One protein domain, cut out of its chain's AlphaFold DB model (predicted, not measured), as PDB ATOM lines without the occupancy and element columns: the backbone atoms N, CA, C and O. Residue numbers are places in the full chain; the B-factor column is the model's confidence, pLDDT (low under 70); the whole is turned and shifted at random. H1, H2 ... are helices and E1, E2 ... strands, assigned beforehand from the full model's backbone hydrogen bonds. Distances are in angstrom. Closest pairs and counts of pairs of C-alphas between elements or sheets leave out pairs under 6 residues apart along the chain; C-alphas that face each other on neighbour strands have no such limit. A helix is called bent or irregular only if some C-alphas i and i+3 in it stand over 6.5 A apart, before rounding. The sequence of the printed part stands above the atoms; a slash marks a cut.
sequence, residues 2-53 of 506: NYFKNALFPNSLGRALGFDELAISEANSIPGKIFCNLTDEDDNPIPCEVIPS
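Overview. This is residues 2 to 53 of the 506 residues of the protein "Protein MB21D2" of Anoplophora glabripennis (UniProt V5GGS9). What shape? Antiparallel strands E1, E2 and E3 form a meander, each beside the one before, with H2 over E2 and H1 packed on H2. What is printed? The printed part has 52 residues, mixed in class, running H1, H2, E1, E2, E3. It is compact, radius of gyration of the C-alphas 10.6 A, and spans 34 by 19 by 18 A.

Arrangement. Which strands pair? E1, residues 28 to 30, and E2, residues 33 to 39, form a hairpin, N 35 and O 28 being 2.8 A apart. E2 and E3, residues 45 to 50, form another, with N 46 and O 38 2.7 A apart. And the helices? H2, residues 21 to 25, lies over E2, its height over the sheet 8.3 A. H1, residues 2 to 16, only grazes the sheet and touches H2 with residues 9 to 15 alone, the closest C-alphas, of Pro 10 and Ile 24, being 6.1 A apart. Within hydrogen-bond range are 7 of 11 O i to N i+4 pairs in H1 and every one in H2.

Along the chain. How long? H1 and E2 each measure 19.3 A; H1 is irregular, C-alphas 11 and 14 being 7.2 A apart. Which anchors? H1 begins at C-alpha 2 (-35.893, 23.035, -35.145); E3 ends at C-alpha 50 (-43.266, 17.554, -24.626).

Size, cuts and confidence. Any cut? The printed part has no cut. Low confidence? No printed residue is under 70.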
ATOM      1  N   ASN A   2     -37.020  22.213 -35.632       83.44
ATOM      2  CA  ASN A   2     -35.893  23.035 -35.145       83.44
ATOM      3  C   ASN A   2     -36.320  24.383 -34.540       83.44
ATOM      4  O   ASN A   2     -35.835  24.756 -33.480       83.44
ATOM      5  N   TYR A   3     -37.289  25.066 -35.157       86.81
ATOM      6  CA  TYR A   3     -37.854  26.301 -34.605       86.81
ATOM      7  C   TYR A   3     -38.556  26.090 -33.251       86.81
ATOM      8  O   TYR A   3     -38.371  26.874 -32.324       86.81
ATOM      9  N   PHE A   4     -39.312  24.996 -33.106       86.56
ATOM     10  CA  PHE A   4     -39.974  24.653 -31.844       86.56
ATOM     11  C   PHE A   4     -38.951  24.434 -30.724       86.56
ATOM     12  O   PHE A   4     -39.090  25.002 -29.649       86.56
ATOM     13  N   LYS A   5     -37.894  23.664 -31.012       84.44
ATOM     14  CA  LYS A   5     -36.809  23.366 -30.071       84.44
ATOM     15  C   LYS A   5     -36.012  24.611 -29.673       84.44
ATOM     16  O   LYS A   5     -35.764  24.809 -28.494       84.44
ATOM     17  N   ASN A   6     -35.585  25.413 -30.647       85.94
ATOM     18  CA  ASN A   6     -34.582  26.455 -30.410       85.94
ATOM     19  C   ASN A   6     -35.190  27.812 -30.036       85.94
ATOM     20  O   ASN A   6     -34.494  28.639 -29.461       85.94
ATOM     21  N   ALA A   7     -36.454  28.064 -30.388       87.00
ATOM     22  CA  ALA A   7     -37.091  29.361 -30.175       87.00
ATOM     23  C   ALA A   7     -38.386  29.247 -29.366       87.00
ATOM     24  O   ALA A   7     -38.516  29.895 -28.333       87.00
ATOM     25  N   LEU A   8     -39.344  28.425 -29.801       89.00
ATOM     26  CA  LEU A   8     -40.682  28.441 -29.197       89.00
ATOM     27  C   LEU A   8     -40.708  27.857 -27.776       89.00
ATOM     28  O   LEU A   8     -41.331  28.430 -26.882       89.00
ATOM     29  N   PHE A   9     -40.046  26.715 -27.561       89.75
ATOM     30  CA  PHE A   9     -40.035  26.052 -26.259       89.75
ATOM     31  C   PHE A   9     -39.269  26.861 -25.199       89.75
ATOM     32  O   PHE A   9     -39.890  27.180 -24.185       89.75
ATOM     33  N   PRO A  10     -38.010  27.293 -25.422       88.06
ATOM     34  CA  PRO A  10     -37.255  28.003 -24.392       88.06
ATOM     35  C   PRO A  10     -37.795  29.405 -24.085       88.06
ATOM     36  O   PRO A  10     -37.783  29.824 -22.932       88.06
ATOM     37  N   ASN A  11     -38.297  30.125 -25.097       87.00
ATOM     38  CA  ASN A  11     -38.627  31.546 -24.939       87.00
ATOM     39  C   ASN A  11     -40.058  31.803 -24.451       87.00
ATOM     40  O   ASN A  11     -40.310  32.841 -23.845       87.00
ATOM     41  N   SER A  12     -41.010  30.907 -24.735       85.81
ATOM     42  CA  SER A  12     -42.421  31.139 -24.394       85.81
ATOM     43  C   SER A  12     -43.128  29.917 -23.821       85.81
ATOM     44  O   SER A  12     -43.804  30.020 -22.801       85.81
ATOM     45  N   LEU A  13     -42.999  28.754 -24.468       87.50
ATOM     46  CA  LEU A  13     -43.860  27.612 -24.159       87.50
ATOM     47  C   LEU A  13     -43.464  26.918 -22.851       87.50
ATOM     48  O   LEU A  13     -44.342  26.490 -22.115       87.50
ATOM     49  N   GLY A  14     -42.165  26.815 -22.557       87.44
ATOM     50  CA  GLY A  14     -41.662  26.124 -21.370       87.44
ATOM     51  C   GLY A  14     -42.240  26.718 -20.085       87.44
ATOM     52  O   GLY A  14     -42.863  26.007 -19.301       87.44
ATOM     53  N   ARG A  15     -42.153  28.046 -19.934       87.75
ATOM     54  CA  ARG A  15     -42.733  28.753 -18.780       87.75
ATOM     55  C   ARG A  15     -44.256  28.637 -18.735       87.75
ATOM     56  O   ARG A  15     -44.820  28.427 -17.671       87.75
ATOM     57  N   ALA A  16     -44.928  28.731 -19.885       88.75
ATOM     58  CA  ALA A  16     -46.386  28.600 -19.958       88.75
ATOM     59  C   ALA A  16     -46.889  27.195 -19.574       88.75
ATOM     60  O   ALA A  16     -48.018  27.054 -19.113       88.75
ATOM     61  N   LEU A  17     -46.057  26.165 -19.756       87.62
ATOM     62  CA  LEU A  17     -46.330  24.788 -19.337       87.62
ATOM     63  C   LEU A  17     -45.953  24.510 -17.872       87.62
ATOM     64  O   LEU A  17     -46.176  23.396 -17.405       87.62
ATOM     65  N   GLY A  18     -45.419  25.504 -17.153       87.75
ATOM     66  CA  GLY A  18     -45.058  25.392 -15.740       87.75
ATOM     67  C   GLY A  18     -43.663  24.826 -15.474       87.75
ATOM     68  O   GLY A  18     -43.409  24.393 -14.359       87.75
ATOM     69  N   PHE A  19     -42.768  24.802 -16.469       90.12
ATOM     70  CA  PHE A  19     -41.374  24.404 -16.255       90.12
ATOM     71  C   PHE A  19     -40.531  25.570 -15.721       90.12
ATOM     72  O   PHE A  19     -40.644  26.700 -16.209       90.12
ATOM     73  N   ASP A  20     -39.633  25.265 -14.788       88.94
ATOM     74  CA  ASP A  20     -38.656  26.217 -14.263       88.94
ATOM     75  C   ASP A  20     -37.588  26.578 -15.301       88.94
ATOM     76  O   ASP A  20     -37.256  25.790 -16.190       88.94
ATOM     77  N   GLU A  21     -36.988  27.765 -15.169       87.00
ATOM     78  CA  GLU A  21     -35.957  28.236 -16.106       87.00
ATOM     79  C   GLU A  21     -34.745  27.295 -16.177       87.00
ATOM     80  O   GLU A  21     -34.238  27.033 -17.269       87.00
ATOM     81  N   LEU A  22     -34.331  26.736 -15.032       86.94
ATOM     82  CA  LEU A  22     -33.259  25.740 -14.959       86.94
ATOM     83  C   LEU A  22     -33.629  24.478 -15.751       86.94
ATOM     84  O   LEU A  22     -32.885  24.074 -16.644       86.94
ATOM     85  N   ALA A  23     -34.822  23.924 -15.519       86.69
ATOM     86  CA  ALA A  23     -35.301  22.738 -16.229       86.69
ATOM     87  C   ALA A  23     -35.412  22.961 -17.749       86.69
ATOM     88  O   ALA A  23     -35.056  22.081 -18.532       86.69
ATOM     89  N   ILE A  24     -35.855  24.148 -18.178       88.94
ATOM     90  CA  ILE A  24     -35.928  24.525 -19.598       88.94
ATOM     91  C   ILE A  24     -34.528  24.573 -20.223       88.94
ATOM     92  O   ILE A  24     -34.349  24.118 -21.353       88.94
ATOM     93  N   SER A  25     -33.540  25.122 -19.509       86.19
ATOM     94  CA  SER A  25     -32.156  25.216 -19.996       86.19
ATOM     95  C   SER A  25     -31.452  23.859 -20.087       86.19
ATOM     96  O   SER A  25     -30.666  23.638 -21.008       86.19
ATOM     97  N   GLU A  26     -31.782  22.932 -19.188       87.25
ATOM     98  CA  GLU A  26     -31.265  21.559 -19.169       87.25
ATOM     99  C   GLU A  26     -32.072  20.601 -20.067       87.25
ATOM    100  O   GLU A  26     -31.780  19.403 -20.138       87.25
ATOM    101  N   ALA A  27     -33.097  21.105 -20.764       86.25
ATOM    102  CA  ALA A  27     -34.001  20.277 -21.542       86.25
ATOM    103  C   ALA A  27     -33.270  19.549 -22.682       86.25
ATOM    104  O   ALA A  27     -32.690  20.144 -23.597       86.25
ATOM    105  N   ASN A  28     -33.378  18.222 -22.678       86.06
ATOM    106  CA  ASN A  28     -32.837  17.379 -23.734       86.06
ATOM    107  C   ASN A  28     -33.857  17.224 -24.859       86.06
ATOM    108  O   ASN A  28     -35.063  17.199 -24.637       86.06
ATOM    109  N   SER A  29     -33.404  17.091 -26.101       82.62
ATOM    110  CA  SER A  29     -34.318  16.973 -27.242       82.62
ATOM    111  C   SER A  29     -33.855  15.925 -28.237       82.62
ATOM    112  O   SER A  29     -32.688  15.855 -28.612       82.62
ATOM    113  N   ILE A  30     -34.820  15.133 -28.686       80.56
ATOM    114  CA  ILE A  30     -34.690  14.115 -29.729       80.56
ATOM    115  C   ILE A  30     -35.622  14.548 -30.874       80.56
ATOM    116  O   ILE A  30     -36.585  15.280 -30.624       80.56
ATOM    117  N   PRO A  31     -35.384  14.163 -32.142       74.38
ATOM    118  CA  PRO A  31     -36.322  14.464 -33.219       74.38
ATOM    119  C   PRO A  31     -37.775  14.132 -32.838       74.38
ATOM    120  O   PRO A  31     -38.120  12.981 -32.574       74.38
ATOM    121  N   GLY A  32     -38.603  15.177 -32.777       78.56
ATOM    122  CA  GLY A  32     -40.030  15.104 -32.475       78.56
ATOM    123  C   GLY A  32     -40.434  15.190 -30.997       78.56
ATOM    124  O   GLY A  32     -41.631  15.269 -30.733       78.56
ATOM    125  N   LYS A  33     -39.492  15.225 -30.040       87.62
ATOM    126  CA  LYS A  33     -39.794  15.311 -28.596       87.62
ATOM    127  C   LYS A  33     -38.785  16.164 -27.820       87.62
ATOM    128  O   LYS A  33     -37.595  16.174 -28.134       87.62
ATOM    129  N   ILE A  34     -39.250  16.826 -26.765       89.25
ATOM    130  CA  ILE A  34     -38.405  17.499 -25.768       89.25
ATOM    131  C   ILE A  34     -38.638  16.836 -24.412       89.25
ATOM    132  O   ILE A  34     -39.779  16.597 -24.031       89.25
ATOM    133  N   PHE A  35     -37.561  16.525 -23.703       89.56
ATOM    134  CA  PHE A  35     -37.569  15.986 -22.352       89.56
ATOM    135  C   PHE A  35     -37.229  17.112 -21.385       89.56
ATOM    136  O   PHE A  35     -36.164  17.721 -21.492       89.56
ATOM    137  N   CYS A  36     -38.142  17.381 -20.464       90.06
ATOM    138  CA  CYS A  36     -38.002  18.410 -19.442       90.06
ATOM    139  C   CYS A  36     -38.613  17.878 -18.147       90.06
ATOM    140  O   CYS A  36     -39.592  17.137 -18.201       90.06
ATOM    141  N   ASN A  37     -38.055  18.229 -16.993       89.69
ATOM    142  CA  ASN A  37     -38.566  17.751 -15.710       89.69
ATOM    143  C   ASN A  37     -39.459  18.823 -15.073       89.69
ATOM    144  O   ASN A  37     -39.095  19.995 -15.071       89.69
ATOM    145  N   LEU A  38     -40.615  18.417 -14.549       87.19
ATOM    146  CA  LEU A  38     -41.373  19.196 -13.565       87.19
ATOM    147  C   LEU A  38     -40.889  18.830 -12.159       87.19
ATOM    148  O   LEU A  38     -40.251  17.797 -11.981       87.19
ATOM    149  N   THR A  39     -41.212  19.644 -11.167       83.25
ATOM    150  CA  THR A  39     -41.004  19.348  -9.744       83.25
ATOM    151  C   THR A  39     -42.341  18.990  -9.094       83.25
ATOM    152  O   THR A  39     -43.381  19.551  -9.446       83.25
ATOM    153  N   ASP A  40     -42.345  17.986  -8.216       79.38
ATOM    154  CA  ASP A  40     -43.514  17.656  -7.392       79.38
ATOM    155  C   ASP A  40     -43.563  18.490  -6.098       79.38
ATOM    156  O   ASP A  40     -42.696  19.324  -5.850       79.38
ATOM    157  N   GLU A  41     -44.597  18.288  -5.270       76.94
ATOM    158  CA  GLU A  41     -44.761  18.998  -3.986       76.94
ATOM    159  C   GLU A  41     -43.620  18.736  -2.982       76.94
ATOM    160  O   GLU A  41     -43.456  19.502  -2.034       76.94
ATOM    161  N   ASP A  42     -42.853  17.662  -3.185       76.19
ATOM    162  CA  ASP A  42     -41.730  17.223  -2.357       76.19
ATOM    163  C   ASP A  42     -40.371  17.481  -3.072       76.19
ATOM    164  O   ASP A  42     -39.366  16.852  -2.734       76.19
ATOM    165  N   ASP A  43     -40.339  18.385  -4.065       77.81
ATOM    166  CA  ASP A  43     -39.179  18.760  -4.897       77.81
ATOM    167  C   ASP A  43     -38.524  17.603  -5.689       77.81
ATOM    168  O   ASP A  43     -37.381  17.700  -6.151       77.81
ATOM    169  N   ASN A  44     -39.228  16.491  -5.910       79.81
ATOM    170  CA  ASN A  44     -38.723  15.409  -6.750       79.81
ATOM    171  C   ASN A  44     -38.929  15.718  -8.243       79.81
ATOM    172  O   ASN A  44     -39.993  16.201  -8.645       79.81
ATOM    173  N   PRO A  45     -37.960  15.368  -9.110       80.81
ATOM    174  CA  PRO A  45     -38.093  15.566 -10.546       80.81
ATOM    175  C   PRO A  45     -39.093  14.572 -11.161       80.81
ATOM    176  O   PRO A  45     -38.885  13.356 -11.147       80.81
ATOM    177  N   ILE A  46     -40.151  15.094 -11.778       85.06
ATOM    178  CA  ILE A  46     -41.107  14.372 -12.618       85.06
ATOM    179  C   ILE A  46     -40.675  14.502 -14.089       85.06
ATOM    180  O   ILE A  46     -40.838  15.571 -14.687       85.06
ATOM    181  N   PRO A  47     -40.179  13.429 -14.729       86.62
ATOM    182  CA  PRO A  47     -39.788  13.480 -16.131       86.62
ATOM    183  C   PRO A  47     -41.008  13.653 -17.040       86.62
ATOM    184  O   PRO A  47     -41.942  12.850 -17.001       86.62
ATOM    185  N   CYS A  48     -40.983  14.679 -17.889       88.81
ATOM    186  CA  CYS A  48     -42.052  14.989 -18.832       88.81
ATOM    187  C   CYS A  48     -41.559  14.949 -20.283       88.81
ATOM    188  O   CYS A  48     -40.458  15.393 -20.614       88.81
ATOM    189  N   GLU A  49     -42.420  14.441 -21.168       90.31
ATOM    190  CA  GLU A  49     -42.215  14.459 -22.616       90.31
ATOM    191  C   GLU A  49     -43.136  15.504 -23.253       90.31
ATOM    192  O   GLU A  49     -44.359  15.384 -23.213       90.31
ATOM    193  N   VAL A  50     -42.548  16.517 -23.883       90.38
ATOM    194  CA  VAL A  50     -43.266  17.554 -24.626       90.38
ATOM    195  C   VAL A  50     -43.204  17.225 -26.113       90.38
ATOM    196  O   VAL A  50     -42.134  17.219 -26.728       90.38
ATOM    197  N   ILE A  51     -44.372  16.954 -26.695       90.69
ATOM    198  CA  ILE A  51     -44.527  16.579 -28.103       90.69
ATOM    199  C   ILE A  51     -45.338  17.675 -28.800       90.69
ATOM    200  O   ILE A  51     -46.527  17.830 -28.502       90.69
ATOM    201  N   PRO A  52     -44.745  18.449 -29.726       90.25
ATOM    202  CA  PRO A  52     -45.520  19.389 -30.520       90.25
ATOM    203  C   PRO A  52     -46.472  18.618 -31.428       90.25
ATOM    204  O   PRO A  52     -46.095  17.622 -32.046       90.25
ATOM    205  N   SER A  53     -47.711  19.086 -31.508       92.19
ATOM    206  CA  SER A  53     -48.750  18.417 -32.276       92.19
ATOM    207  C   SER A  53     -49.646  19.425 -32.982       92.19
ATOM    208  O   SER A  53     -49.858  20.535 -32.491       92.19
TER     209      SER A  53